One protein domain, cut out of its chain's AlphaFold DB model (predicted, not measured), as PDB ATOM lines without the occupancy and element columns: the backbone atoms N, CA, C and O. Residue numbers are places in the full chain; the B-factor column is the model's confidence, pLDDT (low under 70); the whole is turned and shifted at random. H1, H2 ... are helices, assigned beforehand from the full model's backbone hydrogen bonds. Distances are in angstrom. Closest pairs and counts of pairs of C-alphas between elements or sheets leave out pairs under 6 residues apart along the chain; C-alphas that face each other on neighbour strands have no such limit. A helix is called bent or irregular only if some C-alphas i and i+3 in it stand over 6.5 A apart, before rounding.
ATOM      1  N   ARG A   2     126.753 116.558 153.295       90.06
ATOM      2  CA  ARG A   2     125.943 116.901 152.094       90.06
ATOM      3  C   ARG A   2     126.764 117.278 150.849       90.06
ATOM      4  O   ARG A   2     126.493 116.758 149.778       90.06
ATOM      5  N   ARG A   3     127.816 118.096 151.006       91.81
ATOM      6  CA  ARG A   3     128.734 118.443 149.900       91.81
ATOM      7  C   ARG A   3     129.430 117.214 149.299       91.81
ATOM      8  O   ARG A   3     129.515 117.118 148.086       91.81
ATOM      9  N   ARG A   4     129.893 116.266 150.128       91.62
ATOM     10  CA  ARG A   4     130.537 115.021 149.654       91.62
ATOM     11  C   ARG A   4     129.568 114.202 148.803       91.62
ATOM     12  O   ARG A   4     129.929 113.772 147.718       91.62
ATOM     13  N   LEU A   5     128.328 114.057 149.274       91.19
ATOM     14  CA  LEU A   5     127.283 113.338 148.546       91.19
ATOM     15  C   LEU A   5     126.947 114.013 147.210       91.19
ATOM     16  O   LEU A   5     126.927 113.339 146.188       91.19
ATOM     17  N   TRP A   6     126.739 115.332 147.209       91.50
ATOM     18  CA  TRP A   6     126.455 116.087 145.986       91.50
ATOM     19  C   TRP A   6     127.528 115.877 144.916       91.50
ATOM     20  O   TRP A   6     127.217 115.529 143.783       91.50
ATOM     21  N   TRP A   7     128.802 116.021 145.284       89.62
ATOM     22  CA  TRP A   7     129.903 115.849 144.339       89.62
ATOM     23  C   TRP A   7     130.082 114.405 143.866       89.62
ATOM     24  O   TRP A   7     130.542 114.181 142.747       89.62
ATOM     25  N   HIS A   8     129.677 113.425 144.674       88.81
ATOM     26  CA  HIS A   8     129.611 112.037 144.233       88.81
ATOM     27  C   HIS A   8     128.510 111.826 143.185       88.81
ATOM     28  O   HIS A   8     128.774 111.215 142.153       88.81
ATOM     29  N   ILE A   9     127.316 112.391 143.403       90.12
ATOM     30  CA  ILE A   9     126.207 112.364 142.434       90.12
ATOM     31  C   ILE A   9     126.625 113.051 141.133       90.12
ATOM     32  O   ILE A   9     126.490 112.460 140.069       90.12
ATOM     33  N   ALA A  10     127.209 114.249 141.224       87.19
ATOM     34  CA  ALA A  10     127.705 114.973 140.061       87.19
ATOM     35  C   ALA A  10     128.710 114.129 139.264       87.19
ATOM     36  O   ALA A  10     128.625 114.039 138.046       87.19
ATOM     37  N   HIS A  11     129.641 113.451 139.943       84.31
ATOM     38  CA  HIS A  11     130.597 112.578 139.270       84.31
ATOM     39  C   HIS A  11     129.942 111.376 138.575       84.31
ATOM     40  O   HIS A  11     130.353 111.025 137.468       84.31
ATOM     41  N   ILE A  12     128.954 110.740 139.210       86.12
ATOM     42  CA  ILE A  12     128.197 109.635 138.605       86.12
ATOM     43  C   ILE A  12     127.457 110.125 137.361       86.12
ATOM     44  O   ILE A  12     127.507 109.454 136.335       86.12
ATOM     45  N   ASP A  13     126.829 111.295 137.424       85.50
ATOM     46  CA  ASP A  13     126.143 111.905 136.285       85.50
ATOM     47  C   ASP A  13     127.116 112.171 135.123       85.50
ATOM     48  O   ASP A  13     126.891 111.675 134.023       85.50
ATOM     49  N   PHE A  14     128.277 112.791 135.383       79.94
ATOM     50  CA  PHE A  14     129.328 112.966 134.370       79.94
ATOM     51  C   PHE A  14     129.782 111.646 133.748       79.94
ATOM     52  O   PHE A  14     129.982 111.567 132.538       79.94
ATOM     53  N   ARG A  15     129.989 110.611 134.568       78.00
ATOM     54  CA  ARG A  15     130.420 109.292 134.091       78.00
ATOM     55  C   ARG A  15     129.344 108.617 133.256       78.00
ATOM     56  O   ARG A  15     129.678 108.036 132.232       78.00
ATOM     57  N   THR A  16     128.089 108.711 133.679       81.31
ATOM     58  CA  THR A  16     126.945 108.156 132.953       81.31
ATOM     59  C   THR A  16     126.784 108.872 131.620       81.31
ATOM     60  O   THR A  16     126.667 108.218 130.595       81.31
ATOM     61  N   ALA A  17     126.887 110.198 131.602       79.06
ATOM     62  CA  ALA A  17     126.848 110.989 130.380       79.06
ATOM     63  C   ALA A  17     128.005 110.656 129.415       79.06
ATOM     64  O   ALA A  17     127.760 110.454 128.230       79.06
ATOM     65  N   ASP A  18     129.247 110.530 129.913       74.50
ATOM     66  CA  ASP A  18     130.430 110.144 129.111       74.50
ATOM     67  C   ASP A  18     130.253 108.755 128.481       74.50
ATOM     68  O   ASP A  18     130.616 108.537 127.331       74.50
ATOM     69  N   VAL A  19     129.671 107.821 129.236       70.75
ATOM     70  CA  VAL A  19     129.395 106.457 128.782       70.75
ATOM     71  C   VAL A  19     128.245 106.415 127.776       70.75
ATOM     72  O   VAL A  19     128.361 105.726 126.772       70.75
ATOM     73  N   MET A  20     127.172 107.169 128.020       72.69
ATOM     74  CA  MET A  20     125.971 107.195 127.181       72.69
ATOM     75  C   MET A  20     126.108 108.089 125.938       72.69
ATOM     76  O   MET A  20     125.170 108.189 125.149       72.69
ATOM     77  N   GLY A  21     127.229 108.801 125.785       71.00
ATOM     78  CA  GLY A  21     127.394 109.823 124.748       71.00
ATOM     79  C   GLY A  21     126.426 111.008 124.898       71.00
ATOM     80  O   GLY A  21     126.152 111.717 123.930       71.00
ATOM     81  N   THR A  22     125.870 111.226 126.095       75.50
ATOM     82  CA  THR A  22     124.904 112.297 126.384       75.50
ATOM     83  C   THR A  22     125.556 113.461 127.133       75.50
ATOM     84  O   THR A  22     126.753 113.465 127.431       75.50
ATOM     85  N   LYS A  23     124.777 114.516 127.401       76.00
ATOM     86  CA  LYS A  23     125.234 115.659 128.198       76.00
ATOM     87  C   LYS A  23     124.954 115.423 129.686       76.00
ATOM     88  O   LYS A  23     123.857 114.966 130.002       76.00
ATOM     89  N   PRO A  24     125.902 115.773 130.577       77.69
ATOM     90  CA  PRO A  24     125.646 115.837 132.009       77.69
ATOM     91  C   PRO A  24     124.495 116.792 132.326       77.69
ATOM     92  O   PRO A  24     124.225 117.736 131.572       77.69
ATOM     93  N   SER A  25     123.860 116.573 133.469       82.00
ATOM     94  CA  SER A  25     122.758 117.387 133.968       82.00
ATOM     95  C   SER A  25     123.192 118.860 134.128       82.00
ATOM     96  O   SER A  25     124.178 119.141 134.824       82.00
ATOM     97  N   PRO A  26     122.491 119.836 133.509       76.50
ATOM     98  CA  PRO A  26     122.874 121.253 133.554       76.50
ATOM     99  C   PRO A  26     122.822 121.852 134.970       76.50
ATOM    100  O   PRO A  26     123.486 122.853 135.257       76.50
ATOM    101  N   GLU A  27     122.082 121.228 135.883       78.56
ATOM    102  CA  GLU A  27     122.025 121.578 137.302       78.56
ATOM    103  C   GLU A  27     123.405 121.492 137.967       78.56
ATOM    104  O   GLU A  27     123.690 122.242 138.895       78.56
ATOM    105  N   ILE A  28     124.301 120.628 137.478       75.38
ATOM    106  CA  ILE A  28     125.659 120.498 138.021       75.38
ATOM    107  C   ILE A  28     126.492 121.752 137.733       75.38
ATOM    108  O   ILE A  28     127.258 122.188 138.590       75.38
ATOM    109  N   ALA A  29     126.311 122.357 136.556       67.88
ATOM    110  CA  ALA A  29     126.986 123.593 136.152       67.88
ATOM    111  C   ALA A  29     126.561 124.802 136.977       67.88
ATOM    112  O   ALA A  29     127.334 125.727 137.213       67.88
ATOM    113  N   THR A  30     125.277 124.815 137.322       72.62
ATOM    114  CA  THR A  30     124.586 125.962 137.907       72.62
ATOM    115  C   THR A  30     124.477 125.858 139.424       72.62
ATOM    116  O   THR A  30     124.091 126.827 140.077       72.62
ATOM    117  N   ALA A  31     124.853 124.714 140.002       77.88
ATOM    118  CA  ALA A  31     124.860 124.504 141.437       77.88
ATOM    119  C   ALA A  31     125.880 125.405 142.147       77.88
ATOM    120  O   ALA A  31     127.052 125.491 141.784       77.88
ATOM    121  N   ASP A  32     125.459 125.992 143.264       83.12
ATOM    122  CA  ASP A  32     126.283 126.810 144.160       83.12
ATOM    123  C   ASP A  32     127.063 125.970 145.195       83.12
ATOM    124  O   ASP A  32     127.633 126.486 146.168       83.12
ATOM    125  N   THR A  33     127.094 124.646 145.008       88.06
ATOM    126  CA  THR A  33     127.663 123.725 145.989       88.06
ATOM    127  C   THR A  33     129.182 123.849 146.043       88.06
ATOM    128  O   THR A  33     129.912 123.414 145.157       88.06
ATOM    129  N   LYS A  34     129.679 124.387 147.160       88.88
ATOM    130  CA  LYS A  34     131.119 124.503 147.436       88.88
ATOM    131  C   LYS A  34     131.810 123.132 147.499       88.88
ATOM    132  O   LYS A  34     131.188 122.114 147.824       88.88
ATOM    133  N   LYS A  35     133.128 123.122 147.286       89.31
ATOM    134  CA  LYS A  35     133.985 121.945 147.488       89.31
ATOM    135  C   LYS A  35     133.850 121.383 148.922       89.31
ATOM    136  O   LYS A  35     133.625 122.154 149.870       89.31
ATOM    137  N   PRO A  36     133.943 120.053 149.119       91.94
ATOM    138  CA  PRO A  36     134.076 119.468 150.448       91.94
ATOM    139  C   PRO A  36     135.406 119.870 151.105       91.94
ATOM    140  O   PRO A  36     136.414 119.982 150.416       91.94
ATOM    141  N   ILE A  37     135.413 120.031 152.428       92.75
ATOM    142  CA  ILE A  37     136.660 120.159 153.200       92.75
ATOM    143  C   ILE A  37     137.404 118.812 153.234       92.75
ATOM    144  O   ILE A  37     136.761 117.749 153.307       92.75
ATOM    145  N   ASN A  38     138.731 118.868 153.160       94.19
ATOM    146  CA  ASN A  38     139.646 117.735 153.180       94.19
ATOM    147  C   ASN A  38     139.880 117.297 154.627       94.19
ATOM    148  O   ASN A  38     140.742 117.830 155.309       94.19
ATOM    149  N   VAL A  39     139.067 116.362 155.109       94.62
ATOM    150  CA  VAL A  39     139.149 115.807 156.472       94.62
ATOM    151  C   VAL A  39     138.728 114.344 156.435       94.62
ATOM    152  O   VAL A  39     137.973 113.947 155.536       94.62
ATOM    153  N   GLU A  40     139.150 113.539 157.397       93.38
ATOM    154  CA  GLU A  40     138.684 112.159 157.498       93.38
ATOM    155  C   GLU A  40     137.214 112.083 157.934       93.38
ATOM    156  O   GLU A  40     136.672 112.985 158.573       93.38
ATOM    157  N   ASP A  41     136.527 110.994 157.578       90.94
ATOM    158  CA  ASP A  41     135.124 110.796 157.981       90.94
ATOM    159  C   ASP A  41     134.973 110.705 159.510       90.94
ATOM    160  O   ASP A  41     133.979 111.178 160.060       90.94
ATOM    161  N   SER A  42     135.979 110.167 160.211       91.19
ATOM    162  CA  SER A  42     136.021 110.117 161.681       91.19
ATOM    163  C   SER A  42     136.057 111.500 162.331       91.19
ATOM    164  O   SER A  42     135.698 111.646 163.497       91.19
ATOM    165  N   GLU A  43     136.476 112.518 161.580       90.19
ATOM    166  CA  GLU A  43     136.511 113.908 162.020       90.19
ATOM    167  C   GLU A  43     135.189 114.634 161.748       90.19
ATOM    168  O   GLU A  43     135.133 115.845 161.897       90.19
ATOM    169  N   GLY A  60     141.088 110.229 153.023       92.69
ATOM    170  CA  GLY A  60     140.124 109.333 152.376       92.69
ATOM    171  C   GLY A  60     139.225 110.012 151.326       92.69
ATOM    172  O   GLY A  60     138.840 109.375 150.339       92.69
ATOM    173  N   ILE A  61     138.943 111.315 151.468       93.44
ATOM    174  CA  ILE A  61     138.088 112.077 150.541       93.44
ATOM    175  C   ILE A  61     138.863 112.757 149.398       93.44
ATOM    176  O   ILE A  61     138.244 113.377 148.526       93.44
ATOM    177  N   SER A  62     140.195 112.638 149.346       95.31
ATOM    178  CA  SER A  62     141.018 113.346 148.354       95.31
ATOM    179  C   SER A  62     140.619 113.046 146.912       95.31
ATOM    180  O   SER A  62     140.556 113.974 146.110       95.31
ATOM    181  N   LEU A  63     140.248 111.803 146.574       92.81
ATOM    182  CA  LEU A  63     139.758 111.483 145.225       92.81
ATOM    183  C   LEU A  63     138.521 112.306 144.839       92.81
ATOM    184  O   LEU A  63     138.420 112.782 143.710       92.81
ATOM    185  N   CYS A  64     137.563 112.453 145.761       92.19
ATOM    186  CA  CYS A  64     136.354 113.234 145.520       92.19
ATOM    187  C   CYS A  64     136.726 114.693 145.273       92.19
ATOM    188  O   CYS A  64     136.274 115.278 144.297       92.19
ATOM    189  N   ILE A  65     137.584 115.252 146.125       93.44
ATOM    190  CA  ILE A  65     138.037 116.638 146.027       93.44
ATOM    191  C   ILE A  65     138.771 116.899 144.706       93.44
ATOM    192  O   ILE A  65     138.464 117.878 144.034       93.44
ATOM    193  N   ILE A  66     139.681 116.012 144.303       92.75
ATOM    194  CA  ILE A  66     140.401 116.096 143.026       92.75
ATOM    195  C   ILE A  66     139.413 116.145 141.855       92.75
ATOM    196  O   ILE A  66     139.521 117.009 140.988       92.75
ATOM    197  N   LYS A  67     138.402 115.265 141.853       88.81
ATOM    198  CA  LYS A  67     137.350 115.260 140.825       88.81
ATOM    199  C   LYS A  67     136.559 116.576 140.818       88.81
ATOM    200  O   LYS A  67     136.298 117.104 139.741       88.81
ATOM    201  N   CYS A  68     136.225 117.129 141.990       88.00
ATOM    202  CA  CYS A  68     135.573 118.440 142.100       88.00
ATOM    203  C   CYS A  68     136.410 119.553 141.467       88.00
ATOM    204  O   CYS A  68     135.870 120.377 140.733       88.00
ATOM    205  N   GLU A  69     137.712 119.588 141.762       88.31
ATOM    206  CA  GLU A  69     138.625 120.606 141.236       88.31
ATOM    207  C   GLU A  69     138.755 120.491 139.718       88.31
ATOM    208  O   GLU A  69     138.634 121.495 139.024       88.31
ATOM    209  N   MET A  70     138.907 119.276 139.183       84.56
ATOM    210  CA  MET A  70     138.961 119.055 137.733       84.56
ATOM    211  C   MET A  70     137.701 119.554 137.026       84.56
ATOM    212  O   MET A  70     137.800 120.300 136.053       84.56
ATOM    213  N   ILE A  71     136.522 119.183 137.534       79.81
ATOM    214  CA  ILE A  71     135.238 119.641 136.985       79.81
ATOM    215  C   ILE A  71     135.149 121.166 137.073       79.81
ATOM    216  O   ILE A  71     134.844 121.827 136.087       79.81
ATOM    217  N   SER A  72     135.468 121.736 138.236       80.31
ATOM    218  CA  SER A  72     135.381 123.181 138.462       80.31
ATOM    219  C   SER A  72     136.313 123.965 137.538       80.31
ATOM    220  O   SER A  72     135.924 125.016 137.033       80.31
ATOM    221  N   SER A  73     137.530 123.472 137.303       80.00
ATOM    222  CA  SER A  73     138.477 124.085 136.371       80.00
ATOM    223  C   SER A  73     137.972 124.017 134.933       80.00
ATOM    224  O   SER A  73     137.943 125.044 134.263       80.00
ATOM    225  N   LEU A  74     137.466 122.865 134.482       73.62
ATOM    226  CA  LEU A  74     136.859 122.737 133.151       73.62
ATOM    227  C   LEU A  74     135.665 123.689 132.968       73.62
ATOM    228  O   LEU A  74     135.586 124.388 131.958       73.62
ATOM    229  N   CYS A  75     134.780 123.787 133.967       72.94
ATOM    230  CA  CYS A  75     133.623 124.686 133.932       72.94
ATOM    231  C   CYS A  75     134.019 126.171 133.881       72.94
ATOM    232  O   CYS A  75     133.396 126.939 133.152       72.94
ATOM    233  N   LYS A  76     135.060 126.596 134.616       70.44
ATOM    234  CA  LYS A  76     135.567 127.983 134.558       70.44
ATOM    235  C   LYS A  76     136.055 128.349 133.160       70.44
ATOM    236  O   LYS A  76     135.844 129.470 132.710       70.44
ATOM    237  N   CYS A  77     136.681 127.408 132.467       63.72
ATOM    238  CA  CYS A  77     137.187 127.618 131.115       63.72
ATOM    239  C   CYS A  77     136.060 127.630 130.074       63.72
ATOM    240  O   CYS A  77     136.132 128.376 129.100       63.72
ATOM    241  N   ALA A  78     134.984 126.882 130.322       60.91
ATOM    242  CA  ALA A  78     133.756 126.909 129.533       60.91
ATOM    243  C   ALA A  78     132.855 128.129 129.826       60.91
ATOM    244  O   ALA A  78     131.767 128.229 129.267       60.91
ATOM    245  N   ALA A  79     133.269 129.091 130.664       55.78
ATOM    246  CA  ALA A  79     132.427 130.222 131.080       55.78
ATOM    247  C   ALA A  79     131.957 131.139 129.928       55.78
ATOM    248  O   ALA A  79     131.003 131.896 130.096       55.78
ATOM    249  N   THR A  80     132.570 131.060 128.743       53.31
ATOM    250  CA  THR A  80     132.075 131.729 127.526       53.31
ATOM    251  C   THR A  80     130.898 130.996 126.865       53.31
ATOM    252  O   THR A  80     130.186 131.606 126.066       53.31
ATOM    253  N   ARG A  81     130.656 129.719 127.203       55.66
ATOM    254  CA  ARG A  81     129.548 128.863 126.734       55.66
ATOM    255  C   ARG A  81     129.085 127.894 127.843       55.66
ATOM    256  O   ARG A  81     129.535 126.753 127.896       55.66
ATOM    257  N   PRO A  82     128.118 128.295 128.690       48.94
ATOM    258  CA  PRO A  82     127.677 127.518 129.858       48.94
ATOM    259  C   PRO A  82     127.100 126.119 129.566       48.94
ATOM    260  O   PRO A  82     126.904 125.342 130.497       48.94
ATOM    261  N   LEU A  83     126.795 125.797 128.301       48.91
ATOM    262  CA  LEU A  83     126.294 124.480 127.885       48.91
ATOM    263  C   LEU A  83     127.407 123.457 127.589       48.91
ATOM    264  O   LEU A  83     127.094 122.274 127.440       48.91
ATOM    265  N   ASP A  84     128.672 123.882 127.514       52.72
ATOM    266  CA  ASP A  84     129.813 123.010 127.217       52.72
ATOM    267  C   ASP A  84     130.363 122.423 128.527       52.72
ATOM    268  O   ASP A  84     131.464 122.725 128.980       52.72
ATOM    269  N   LEU A  85     129.556 121.581 129.177       53.47
ATOM    270  CA  LEU A  85     129.912 120.915 130.440       53.47
ATOM    271  C   LEU A  85     130.852 119.723 130.264       53.47
ATOM    272  O   LEU A  85     131.247 119.076 131.231       53.47
ATOM    273  N   ARG A  86     131.185 119.395 129.020       61.00
ATOM    274  CA  ARG A  86     131.967 118.221 128.656       61.00
ATOM    275  C   ARG A  86     133.448 118.566 128.503       61.00
ATOM    276  O   ARG A  86     133.861 119.709 128.320       61.00
ATOM    277  N   TRP A  87     134.218 117.496 128.357       63.75
ATOM    278  CA  TRP A  87     135.434 117.467 127.553       63.75
ATOM    279  C   TRP A  87     135.292 118.109 126.152       63.75
ATOM    280  O   TRP A  87     136.307 118.392 125.531       63.75
ATOM    281  N   GLU A  88     134.074 118.362 125.647       64.81
ATOM    282  CA  GLU A  88     133.781 119.069 124.382       64.81
ATOM    283  C   GLU A  88     134.521 120.390 124.240       64.81
ATOM    284  O   GLU A  88     134.952 120.699 123.139       64.81
ATOM    285  N   MET A  89     134.732 121.131 125.330       71.38
ATOM    286  CA  MET A  89     135.569 122.333 125.317       71.38
ATOM    287  C   MET A  89     136.964 122.035 124.736       71.38
ATOM    288  O   MET A  89     137.472 122.781 123.901       71.38
ATOM    289  N   LEU A  90     137.542 120.884 125.089       73.44
ATOM    290  CA  LEU A  90     138.842 120.442 124.585       73.44
ATOM    291  C   LEU A  90     138.782 120.019 123.115       73.44
ATOM    292  O   LEU A  90     139.755 120.201 122.399       73.44
ATOM    293  N   TYR A  91     137.639 119.565 122.609       70.00
ATOM    294  CA  TYR A  91     137.459 119.303 121.175       70.00
ATOM    295  C   TYR A  91     136.920 120.509 120.400       70.00
ATOM    296  O   TYR A  91     136.853 120.466 119.173       70.00
ATOM    297  N   SER A  92     136.522 121.581 121.092       74.50
ATOM    298  CA  SER A  92     135.850 122.722 120.485       74.50
ATOM    299  C   SER A  92     136.818 123.422 119.542       74.50
ATOM    300  O   SER A  92     137.861 123.909 119.990       74.50
ATOM    301  N   PRO A  93     136.517 123.488 118.240       71.06
ATOM    302  CA  PRO A  93     137.416 124.113 117.281       71.06
ATOM    303  C   PRO A  93     137.385 125.647 117.382       71.06
ATOM    304  O   PRO A  93     138.196 126.322 116.755       71.06
ATOM    305  N   ASP A  94     136.454 126.202 118.163       76.44
ATOM    306  CA  ASP A  94     136.315 127.643 118.380       76.44
ATOM    307  C   ASP A  94     137.257 128.163 119.480       76.44
ATOM    308  O   ASP A  94     137.420 129.372 119.641       76.44
ATOM    309  N   ILE A  95     137.880 127.259 120.243       78.62
ATOM    310  CA  ILE A  95     138.841 127.590 121.295       78.62
ATOM    311  C   ILE A  95     140.241 127.308 120.766       78.62
ATOM    312  O   ILE A  95     140.519 126.221 120.259       78.62
ATOM    313  N   SER A  96     141.134 128.291 120.892       84.00
ATOM    314  CA  SER A  96     142.502 128.144 120.402       84.00
ATOM    315  C   SER A  96     143.236 127.016 121.131       84.00
ATOM    316  O   SER A  96     143.055 126.823 122.336       84.00
ATOM    317  N   MET A  97     144.108 126.307 120.412       84.81
ATOM    318  CA  MET A  97     144.912 125.231 120.991       84.81
ATOM    319  C   MET A  97     145.748 125.720 122.183       84.81
ATOM    320  O   MET A  97     145.752 125.092 123.232       84.81
ATOM    321  N   ALA A  98     146.349 126.910 122.071       87.31
ATOM    322  CA  ALA A  98     147.123 127.522 123.153       87.31
ATOM    323  C   ALA A  98     146.281 127.798 124.412       87.31
ATOM    324  O   ALA A  98     146.778 127.674 125.527       87.31
ATOM    325  N   THR A  99     145.003 128.155 124.249       85.50
ATOM    326  CA  THR A  99     144.080 128.321 125.381       85.50
ATOM    327  C   THR A  99     143.793 126.981 126.047       85.50
ATOM    328  O   THR A  99     143.830 126.900 127.271       85.50
ATOM    329  N   LYS A 100     143.530 125.929 125.262       86.25
ATOM    330  CA  LYS A 100     143.298 124.579 125.795       86.25
ATOM    331  C   LYS A 100     144.527 124.070 126.549       86.25
ATOM    332  O   LYS A 100     144.381 123.626 127.682       86.25
ATOM    333  N   ASP A 101     145.714 124.202 125.961       90.19
ATOM    334  CA  ASP A 101     146.982 123.806 126.586       90.19
ATOM    335  C   ASP A 101     147.229 124.564 127.890       90.19
ATOM    336  O   ASP A 101     147.479 123.936 128.914       90.19
ATOM    337  N   GLY A 102     147.050 125.889 127.894       90.06
ATOM    338  CA  GLY A 102     147.207 126.696 129.106       90.06
ATOM    339  C   GLY A 102     146.282 126.250 130.242       90.06
ATOM    340  O   GLY A 102     146.712 126.142 131.386       90.06
ATOM    341  N   VAL A 103     145.029 125.910 129.928       87.06
ATOM    342  CA  VAL A 103     144.076 125.373 130.913       87.06
ATOM    343  C   VAL A 103     144.518 124.013 131.448       87.06
ATOM    344  O   VAL A 103     144.403 123.749 132.645       87.06
ATOM    345  N   ILE A 104     145.002 123.132 130.573       91.38
ATOM    346  CA  ILE A 104     145.488 121.810 130.976       91.38
ATOM    347  C   ILE A 104     146.703 121.949 131.893       91.38
ATOM    348  O   ILE A 104     146.760 121.272 132.919       91.38
ATOM    349  N   ASP A 105     147.628 122.842 131.553       93.75
ATOM    350  CA  ASP A 105     148.830 123.102 132.337       93.75
ATOM    351  C   ASP A 105     148.475 123.695 133.710       93.75
ATOM    352  O   ASP A 105     149.000 123.240 134.722       93.75
ATOM    353  N   GLU A 106     147.513 124.624 133.789       91.62
ATOM    354  CA  GLU A 106     146.998 125.148 135.064       91.62
ATOM    355  C   GLU A 106     146.375 124.053 135.943       91.62
ATOM    356  O   GLU A 106     146.583 124.030 137.162       91.62
ATOM    357  N   VAL A 107     145.612 123.133 135.340       91.12
ATOM    358  CA  VAL A 107     145.029 121.987 136.050       91.12
ATOM    359  C   VAL A 107     146.124 121.052 136.555       91.12
ATOM    360  O   VAL A 107     146.083 120.660 137.720       91.12
ATOM    361  N   GLU A 108     147.098 120.697 135.717       94.88
ATOM    362  CA  GLU A 108     148.211 119.827 136.109       94.88
ATOM    363  C   GLU A 108     149.016 120.444 137.260       94.88
ATOM    364  O   GLU A 108     149.222 119.789 138.284       94.88
ATOM    365  N   ASP A 109     149.360 121.728 137.154       95.19
ATOM    366  CA  ASP A 109     150.063 122.486 138.189       95.19
ATOM    367  C   ASP A 109     149.297 122.519 139.514       95.19
ATOM    368  O   ASP A 109     149.884 122.344 140.587       95.19
ATOM    369  N   LEU A 110     147.984 122.765 139.459       92.25
ATOM    370  CA  LEU A 110     147.123 122.759 140.636       92.25
ATOM    371  C   LEU A 110     147.125 121.380 141.297       92.25
ATOM    372  O   LEU A 110     147.262 121.293 142.519       92.25
ATOM    373  N   MET A 111     146.984 120.310 140.511       93.94
ATOM    374  CA  MET A 111     146.956 118.950 141.041       93.94
ATOM    375  C   MET A 111     148.305 118.545 141.649       93.94
ATOM    376  O   MET A 111     148.334 117.945 142.727       93.94
ATOM    377  N   GLU A 112     149.413 118.916 141.005       94.88
ATOM    378  CA  GLU A 112     150.766 118.638 141.489       94.88
ATOM    379  C   GLU A 112     151.024 119.351 142.823       94.88
ATOM    380  O   GLU A 112     151.424 118.738 143.819       94.88
ATOM    381  N   LYS A 113     150.690 120.647 142.873       93.25
ATOM    382  CA  LYS A 113     150.836 121.485 144.064       93.25
ATOM    383  C   LYS A 113     149.864 121.082 145.174       93.25
ATOM    384  O   LYS A 113     150.222 121.175 146.336       93.25
ATOM    385  N   GLN A 114     148.626 120.692 144.921       90.62
ATOM    386  CA  GLN A 114     147.704 120.443 146.041       90.62
ATOM    387  C   GLN A 114     147.702 118.998 146.532       90.62
ATOM    388  O   GLN A 114     147.431 118.777 147.710       90.62
ATOM    389  N   TYR A 115     148.024 118.030 145.672       93.12
ATOM    390  CA  TYR A 115     147.820 116.618 145.995       93.12
ATOM    391  C   TYR A 115     149.048 115.759 145.694       93.12
ATOM    392  O   TYR A 115     149.520 115.051 146.583       93.12
ATOM    393  N   LEU A 116     149.602 115.813 144.476       94.81
ATOM    394  CA  LEU A 116     150.618 114.829 144.073       94.81
ATOM    395  C   LEU A 116     151.913 114.936 144.881       94.81
ATOM    396  O   LEU A 116     152.459 113.898 145.249       94.81
ATOM    397  N   ARG A 117     152.341 116.142 145.275       95.44
ATOM    398  CA  ARG A 117     153.518 116.304 146.150       95.44
ATOM    399  C   ARG A 117     153.372 115.685 147.547       95.44
ATOM    400  O   ARG A 117     154.368 115.527 148.243       95.44
ATOM    401  N   HIS A 118     152.144 115.379 147.968       94.81
ATOM    402  CA  HIS A 118     151.838 114.740 149.250       94.81
ATOM    403  C   HIS A 118     151.586 113.228 149.108       94.81
ATOM    404  O   HIS A 118     151.298 112.552 150.097       94.81
ATOM    405  N   CYS A 119     151.656 112.683 147.888       95.94
ATOM    406  CA  CYS A 119     151.467 111.258 147.646       95.94
ATOM    407  C   CYS A 119     152.700 110.455 148.084       95.94
ATOM    408  O   CYS A 119     153.836 110.841 147.828       95.94
ATOM    409  N   ASP A 120     152.455 109.301 148.704       95.19
ATOM    410  CA  ASP A 120     153.485 108.341 149.092       95.19
ATOM    411  C   ASP A 120     153.403 107.163 148.109       95.19
ATOM    412  O   ASP A 120     152.368 106.491 148.076       95.19
ATOM    413  N   PRO A 121     154.437 106.899 147.292       91.44
ATOM    414  CA  PRO A 121     154.410 105.816 146.311       91.44
ATOM    415  C   PRO A 121     154.330 104.417 146.944       91.44
ATOM    416  O   PRO A 121     154.010 103.453 146.252       91.44
ATOM    417  N   LEU A 122     154.599 104.276 148.246       93.06
ATOM    418  CA  LEU A 122     154.426 103.012 148.965       93.06
ATOM    419  C   LEU A 122     152.973 102.781 149.394       93.06
ATOM    420  O   LEU A 122     152.581 101.642 149.653       93.06
ATOM    421  N   ASN A 123     152.158 103.837 149.442       94.94
ATOM    422  CA  ASN A 123     150.748 103.738 149.775       94.94
ATOM    423  C   ASN A 123     149.916 103.447 148.504       94.94
ATOM    424  O   ASN A 123     149.907 104.256 147.567       94.94
ATOM    425  N   PRO A 124     149.152 102.335 148.460       94.56
ATOM    426  CA  PRO A 124     148.351 101.969 147.289       94.56
ATOM    427  C   PRO A 124     147.301 103.014 146.908       94.56
ATOM    428  O   PRO A 124     147.062 103.247 145.727       94.56
ATOM    429  N   TYR A 125     146.684 103.667 147.898       95.00
ATOM    430  CA  TYR A 125     145.693 104.714 147.652       95.00
ATOM    431  C   TYR A 125     146.346 105.954 147.041       95.00
ATOM    432  O   TYR A 125     145.836 106.494 146.064       95.00
ATOM    433  N   HIS A 126     147.505 106.377 147.554       96.00
ATOM    434  CA  HIS A 126     148.222 107.550 147.038       96.00
ATOM    435  C   HIS A 126     148.744 107.291 145.617       96.00
ATOM    436  O   HIS A 126     148.654 108.160 144.748       96.00
ATOM    437  N   THR A 127     149.222 106.072 145.355       95.62
ATOM    438  CA  THR A 127     149.603 105.625 144.009       95.62
ATOM    439  C   THR A 127     148.402 105.632 143.068       95.62
ATOM    440  O   THR A 127     148.481 106.181 141.970       95.62
ATOM    441  N   PHE A 128     147.259 105.101 143.505       95.38
ATOM    442  CA  PHE A 128     146.023 105.140 142.731       95.38
ATOM    443  C   PHE A 128     145.572 106.579 142.420       95.38
ATOM    444  O   PHE A 128     145.286 106.887 141.265       95.38
ATOM    445  N   LEU A 129     145.576 107.485 143.406       95.50
ATOM    446  CA  LEU A 129     145.283 108.909 143.195       95.50
ATOM    447  C   LEU A 129     146.227 109.531 142.163       95.50
ATOM    448  O   LEU A 129     145.783 110.223 141.247       95.50
ATOM    449  N   SER A 130     147.522 109.243 142.293       96.00
ATOM    450  CA  SER A 130     148.561 109.699 141.374       96.00
ATOM    451  C   SER A 130     148.326 109.241 139.940       96.00
ATOM    452  O   SER A 130     148.528 110.030 139.014       96.00
ATOM    453  N   ILE A 131     147.881 107.996 139.757       95.06
ATOM    454  CA  ILE A 131     147.499 107.458 138.451       95.06
ATOM    455  C   ILE A 131     146.257 108.183 137.933       95.06
ATOM    456  O   ILE A 131     146.289 108.698 136.822       95.06
ATOM    457  N   MET A 132     145.192 108.296 138.732       93.44
ATOM    458  CA  MET A 132     143.942 108.940 138.308       93.44
ATOM    459  C   MET A 132     144.144 110.390 137.863       93.44
ATOM    460  O   MET A 132     143.591 110.800 136.844       93.44
ATOM    461  N   VAL A 133     144.958 111.157 138.595       94.88
ATOM    462  CA  VAL A 133     145.275 112.545 138.241       94.88
ATOM    463  C   VAL A 133     146.020 112.618 136.916       94.88
ATOM    464  O   VAL A 133     145.574 113.305 135.998       94.88
ATOM    465  N   ARG A 134     147.129 111.883 136.790       95.69
ATOM    466  CA  ARG A 134     147.952 111.902 135.573       95.69
ATOM    467  C   ARG A 134     147.181 111.376 134.366       95.69
ATOM    468  O   ARG A 134     147.298 111.918 133.274       95.69
ATOM    469  N   SER A 135     146.338 110.370 134.576       93.38
ATOM    470  CA  SER A 135     145.445 109.820 133.563       93.38
ATOM    471  C   SER A 135     144.413 110.845 133.095       93.38
ATOM    472  O   SER A 135     144.157 110.941 131.900       93.38
ATOM    473  N   ALA A 136     143.835 111.641 133.998       90.81
ATOM    474  CA  ALA A 136     142.900 112.698 133.617       90.81
ATOM    475  C   ALA A 136     143.584 113.778 132.767       90.81
ATOM    476  O   ALA A 136     143.054 114.148 131.723       90.81
ATOM    477  N   VAL A 137     144.787 114.216 133.152       93.38
ATOM    478  CA  VAL A 137     145.574 115.184 132.370       93.38
ATOM    479  C   VAL A 137     145.947 114.607 130.997       93.38
ATOM    480  O   VAL A 137     145.786 115.279 129.979       93.38
ATOM    481  N   CYS A 138     146.370 113.340 130.924       94.12
ATOM    482  CA  CYS A 138     146.620 112.669 129.646       94.12
ATOM    483  C   CYS A 138     145.362 112.608 128.769       94.12
ATOM    484  O   CYS A 138     145.446 112.877 127.572       94.12
ATOM    485  N   LYS A 139     144.193 112.309 129.354       89.56
ATOM    486  CA  LYS A 139     142.907 112.295 128.639       89.56
ATOM    487  C   LYS A 139     142.580 113.690 128.104       89.56
ATOM    488  O   LYS A 139     142.201 113.812 126.946       89.56
ATOM    489  N   MET A 140     142.810 114.738 128.899       88.88
ATOM    490  CA  MET A 140     142.630 116.123 128.460       88.88
ATOM    491  C   MET A 140     143.510 116.470 127.258       88.88
ATOM    492  O   MET A 140     142.997 116.989 126.273       88.88
ATOM    493  N   ARG A 141     144.807 116.142 127.305       92.12
ATOM    494  CA  ARG A 141     145.739 116.392 126.190       92.12
ATOM    495  C   ARG A 141     145.370 115.591 124.948       92.12
ATOM    496  O   ARG A 141     145.350 116.139 123.853       92.12
ATOM    497  N   LEU A 142     145.019 114.317 125.113       89.81
ATOM    498  CA  LEU A 142     144.560 113.483 124.005       89.81
ATOM    499  C   LEU A 142     143.339 114.096 123.316       89.81
ATOM    500  O   LEU A 142     143.271 114.116 122.094       89.81
ATOM    501  N   PHE A 143     142.387 114.605 124.094       84.94
ATOM    502  CA  PHE A 143     141.172 115.220 123.574       84.94
ATOM    503  C   PHE A 143     141.452 116.565 122.910       84.94
ATOM    504  O   PHE A 143     140.970 116.823 121.809       84.94
ATOM    505  N   ALA A 144     142.293 117.376 123.548       86.31
ATOM    506  CA  ALA A 144     142.690 118.681 123.054       86.31
ATOM    507  C   ALA A 144     143.509 118.619 121.766       86.31
ATOM    508  O   ALA A 144     143.438 119.567 121.004       86.31
ATOM    509  N   HIS A 145     144.228 117.526 121.494       86.94
ATOM    510  CA  HIS A 145     144.985 117.306 120.253       86.94
ATOM    511  C   HIS A 145     144.346 116.264 119.327       86.94
ATOM    512  O   HIS A 145     144.975 115.803 118.378       86.94
ATOM    513  N   ASN A 146     143.097 115.867 119.582       78.81
ATOM    514  CA  ASN A 146     142.488 114.791 118.820       78.81
ATOM    515  C   ASN A 146     142.165 115.191 117.376       78.81
ATOM    516  O   ASN A 146     141.642 116.277 117.135       78.81
ATOM    517  N   LEU A 147     142.347 114.262 116.434       72.00
ATOM    518  CA  LEU A 147     142.005 114.427 115.015       72.00
ATOM    519  C   LEU A 147     140.562 114.882 114.774       72.00
ATOM    520  O   LEU A 147     140.322 115.684 113.872       72.00
ATOM    521  N   ARG A 148     139.616 114.474 115.631       73.19
ATOM    522  CA  ARG A 148     138.207 114.897 115.588       73.19
ATOM    523  C   ARG A 148     138.036 116.413 115.494       73.19
ATOM    524  O   ARG A 148     137.116 116.872 114.827       73.19
ATOM    525  N   GLN A 149     138.896 117.198 116.145       70.00
ATOM    526  CA  GLN A 149     138.768 118.660 116.121       70.00
ATOM    527  C   GLN A 149     139.214 119.282 114.785       70.00
ATOM    528  O   GLN A 149     138.841 120.414 114.477       70.00
ATOM    529  N   PHE A 150     140.019 118.552 114.008       66.19
ATOM    530  CA  PHE A 150     140.555 118.980 112.717       66.19
ATOM    531  C   PHE A 150     139.702 118.491 111.538       66.19
ATOM    532  O   PHE A 150     139.935 118.914 110.404       66.19
ATOM    533  N   ALA A 151     138.693 117.645 111.787       66.62
ATOM    534  CA  ALA A 151     137.794 117.138 110.757       66.62
ATOM    535  C   ALA A 151     137.194 118.300 109.940       66.62
ATOM    536  O   ALA A 151     136.545 119.202 110.475       66.62
ATOM    537  N   HIS A 152     137.451 118.285 108.628       62.53
ATOM    538  CA  HIS A 152     137.024 119.303 107.658       62.53
ATOM    539  C   HIS A 152     137.543 120.742 107.874       62.53
ATOM    540  O   HIS A 152     136.981 121.674 107.293       62.53
ATOM    541  N   ARG A 153     138.610 120.971 108.658       60.78
ATOM    542  CA  ARG A 153     139.159 122.323 108.899       60.78
ATOM    543  C   ARG A 153     140.626 122.463 108.498       60.78
ATOM    544  O   ARG A 153     141.416 121.542 108.639       60.78
ATOM    545  N   TYR A 154     140.982 123.657 108.017       54.56
ATOM    546  CA  TYR A 154     142.370 124.076 107.805       54.56
ATOM    547  C   TYR A 154     142.797 125.043 108.928       54.56
ATOM    548  O   TYR A 154     142.016 125.943 109.253       54.56
ATOM    549  N   PRO A 155     144.019 124.925 109.482       63.81
ATOM    550  CA  PRO A 155     145.034 123.918 109.161       63.81
ATOM    551  C   PRO A 155     144.663 122.521 109.676       63.81
ATOM    552  O   PRO A 155     143.986 122.383 110.691       63.81
ATOM    553  N   MET A 156     145.113 121.498 108.946       72.44
ATOM    554  CA  MET A 156     145.016 120.097 109.366       72.44
ATOM    555  C   MET A 156     145.897 119.841 110.597       72.44
ATOM    556  O   MET A 156     146.786 120.645 110.898       72.44
ATOM    557  N   ALA A 157     145.677 118.709 111.270       79.19
ATOM    558  CA  ALA A 157     146.515 118.263 112.381       79.19
ATOM    559  C   ALA A 157     148.001 118.269 111.990       79.19
ATOM    560  O   ALA A 157     148.385 117.802 110.914       79.19
ATOM    561  N   THR A 158     148.846 118.819 112.859       85.62
ATOM    562  CA  THR A 158     150.295 118.825 112.649       85.62
ATOM    563  C   THR A 158     150.912 117.515 113.137       85.62
ATOM    564  O   THR A 158     150.329 116.804 113.954       85.62
ATOM    565  N   GLN A 159     152.145 117.209 112.714       86.44
ATOM    566  CA  GLN A 159     152.881 116.059 113.262       86.44
ATOM    567  C   GLN A 159     153.010 116.136 114.794       86.44
ATOM    568  O   GLN A 159     152.922 115.123 115.478       86.44
ATOM    569  N   LYS A 160     153.152 117.351 115.342       89.06
ATOM    570  CA  LYS A 160     153.194 117.575 116.789       89.06
ATOM    571  C   LYS A 160     151.891 117.141 117.470       89.06
ATOM    572  O   LYS A 160     151.949 116.579 118.558       89.06
ATOM    573  N   ASP A 161     150.738 117.377 116.845       87.62
ATOM    574  CA  ASP A 161     149.439 116.967 117.392       87.62
ATOM    575  C   ASP A 161     149.314 115.442 117.434       87.62
ATOM    576  O   ASP A 161     148.973 114.890 118.479       87.62
ATOM    577  N   HIS A 162     149.702 114.759 116.351       87.38
ATOM    578  CA  HIS A 162     149.800 113.296 116.314       87.38
ATOM    579  C   HIS A 162     150.740 112.754 117.396       87.38
ATOM    580  O   HIS A 162     150.433 111.775 118.076       87.38
ATOM    581  N   ASP A 163     151.879 113.414 117.614       91.62
ATOM    582  CA  ASP A 163     152.835 113.000 118.636       91.62
ATOM    583  C   ASP A 163     152.282 113.140 120.052       91.62
ATOM    584  O   ASP A 163     152.473 112.251 120.887       91.62
ATOM    585  N   ILE A 164     151.556 114.222 120.327       92.19
ATOM    586  CA  ILE A 164     150.897 114.420 121.616       92.19
ATOM    587  C   ILE A 164     149.760 113.409 121.795       92.19
ATOM    588  O   ILE A 164     149.668 112.800 122.866       92.19
ATOM    589  N   ALA A 165     148.932 113.185 120.775       90.81
ATOM    590  CA  ALA A 165     147.839 112.220 120.820       90.81
ATOM    591  C   ALA A 165     148.358 110.797 121.081       90.81
ATOM    592  O   ALA A 165     147.954 110.168 122.061       90.81
ATOM    593  N   PHE A 166     149.327 110.326 120.291       92.75
ATOM    594  CA  PHE A 166     149.912 108.995 120.448       92.75
ATOM    595  C   PHE A 166     150.527 108.793 121.838       92.75
ATOM    596  O   PHE A 166     150.206 107.826 122.529       92.75
ATOM    597  N   ASN A 167     151.375 109.726 122.285       94.81
ATOM    598  CA  ASN A 167     152.067 109.597 123.569       94.81
ATOM    599  C   ASN A 167     151.091 109.580 124.752       94.81
ATOM    600  O   ASN A 167     151.317 108.873 125.736       94.81
ATOM    601  N   ASN A 168     150.003 110.352 124.685       95.25
ATOM    602  CA  ASN A 168     148.987 110.334 125.734       95.25
ATOM    603  C   ASN A 168     148.107 109.080 125.660       95.25
ATOM    604  O   ASN A 168     147.816 108.517 126.712       95.25
ATOM    605  N   ALA A 169     147.749 108.588 124.470       93.69
ATOM    606  CA  ALA A 169     147.019 107.326 124.318       93.69
ATOM    607  C   ALA A 169     147.813 106.131 124.882       93.69
ATOM    608  O   ALA A 169     147.263 105.333 125.643       93.69
ATOM    609  N   MET A 170     149.122 106.068 124.611       95.25
ATOM    610  CA  MET A 170     150.039 105.091 125.214       95.25
ATOM    611  C   MET A 170     150.009 105.155 126.746       95.25
ATOM    612  O   MET A 170     149.725 104.155 127.405       95.25
ATOM    613  N   LYS A 171     150.211 106.347 127.328       96.00
ATOM    614  CA  LYS A 171     150.186 106.553 128.790       96.00
ATOM    615  C   LYS A 171     148.854 106.154 129.423       96.00
ATOM    616  O   LYS A 171     148.842 105.541 130.486       96.00
ATOM    617  N   LEU A 172     147.727 106.484 128.791       94.06
ATOM    618  CA  LEU A 172     146.397 106.107 129.280       94.06
ATOM    619  C   LEU A 172     146.236 104.584 129.368       94.06
ATOM    620  O   LEU A 172     145.667 104.088 130.346       94.06
ATOM    621  N   LEU A 173     146.759 103.854 128.379       92.56
ATOM    622  CA  LEU A 173     146.719 102.393 128.343       92.56
ATOM    623  C   LEU A 173     147.702 101.774 129.346       92.56
ATOM    624  O   LEU A 173     147.370 100.799 130.016       92.56
ATOM    625  N   GLU A 174     148.880 102.377 129.526       94.06
ATOM    626  CA  GLU A 174     149.830 102.011 130.582       94.06
ATOM    627  C   GLU A 174     149.208 102.148 131.974       94.06
ATOM    628  O   GLU A 174     149.267 101.202 132.759       94.06
ATOM    629  N   TYR A 175     148.560 103.279 132.269       93.25
ATOM    630  CA  TYR A 175     147.880 103.507 133.545       93.25
ATOM    631  C   TYR A 175     146.756 102.505 133.796       93.25
ATOM    632  O   TYR A 175     146.674 101.944 134.895       93.25
ATOM    633  N   ALA A 176     145.936 102.220 132.777       88.94
ATOM    634  CA  ALA A 176     144.949 101.152 132.874       88.94
ATOM    635  C   ALA A 176     145.625  99.820 133.198       88.94
ATOM    636  O   ALA A 176     145.231  99.142 134.148       88.94
TER     637      ALA A 176
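This is residues 2 to 43 and 60 to 176 of the 356 residues of the protein "Aurofusarin cluster transcription factor aurR2" of Trichoderma asperellum (UniProt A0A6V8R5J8). Three long helices, H3, H5 and H6, stand side by side in a triangle as an up-and-down bundle, each running against the one before it; H8 packs along H6, and H1 crosses H3 steeply. Short helices H2, H4 and H7 lie among the links. The printed part has 159 residues, with eight named helices, H1 to H8 in chain order, and no named strand: all helix. It is compact, with a radius of gyration of the C-alphas of 16.4 A and spans of 56 by 38 by 27 A.

The hub is H6, residues 124 to 144. It touches H8, residues 159 to 176, at a shallow tilt of 27 degrees, opposite ways; their closest C-alphas, Leu 142 and Ala 165, are 4.7 A apart. H6 and H5, residues 97 to 114, form a helical hairpin at 9 degrees, with Glu 108 and Val 137 closest, C-alphas 6.5 A apart. H5, with residues 103 to 111 alone, touches H3, residues 62 to 80, opposite ways at a shallow tilt of 27 degrees; the closest C-alphas, Ser 73 and Val 107, are 6.9 A apart. H3 is irregular: C-alphas 77 and 80 are 7.5 A apart. H1, residues 2 to 20, touches H3 with residues 4 to 11 alone, at a steep tilt of 66 degrees; the closest C-alphas, Trp 7 and Cys 68, are 6.6 A apart. H4, residues 88 to 91, touches H6, with C-alphas of Leu 90 and Ala 144 closest at 4.5 A. H2, residues 26 to 30, is near H1 and H3; H7, residues 147 to 150, is near H4. Every O i to N i+4 pair is within hydrogen-bond range in H1, H2, H5, H6 and H8, and 14 of 15 in H3; H4 and H7 are too short for one.

H6 is 30.0 A long, H3 29.2 A, H1 26.7 A, H8 25.9 A and H5 25.7 A. H1 begins at C-alpha 2 (125.943, 116.901, 152.094), and H8 ends at C-alpha 176 (144.949, 101.152, 132.874).

The C-alphas of Ser 42 and Tyr 154, the two farthest apart, are 56.0 A apart. Residues 44 to 59 are not printed; C-alphas 43 and 60 are 11.3 A apart across the cut. Of the links that are printed whole, none is long. Mean pLDDT of the printed part is 83.9; residue 29, residues 77 to 88 and residues 150 to 155 are under 70.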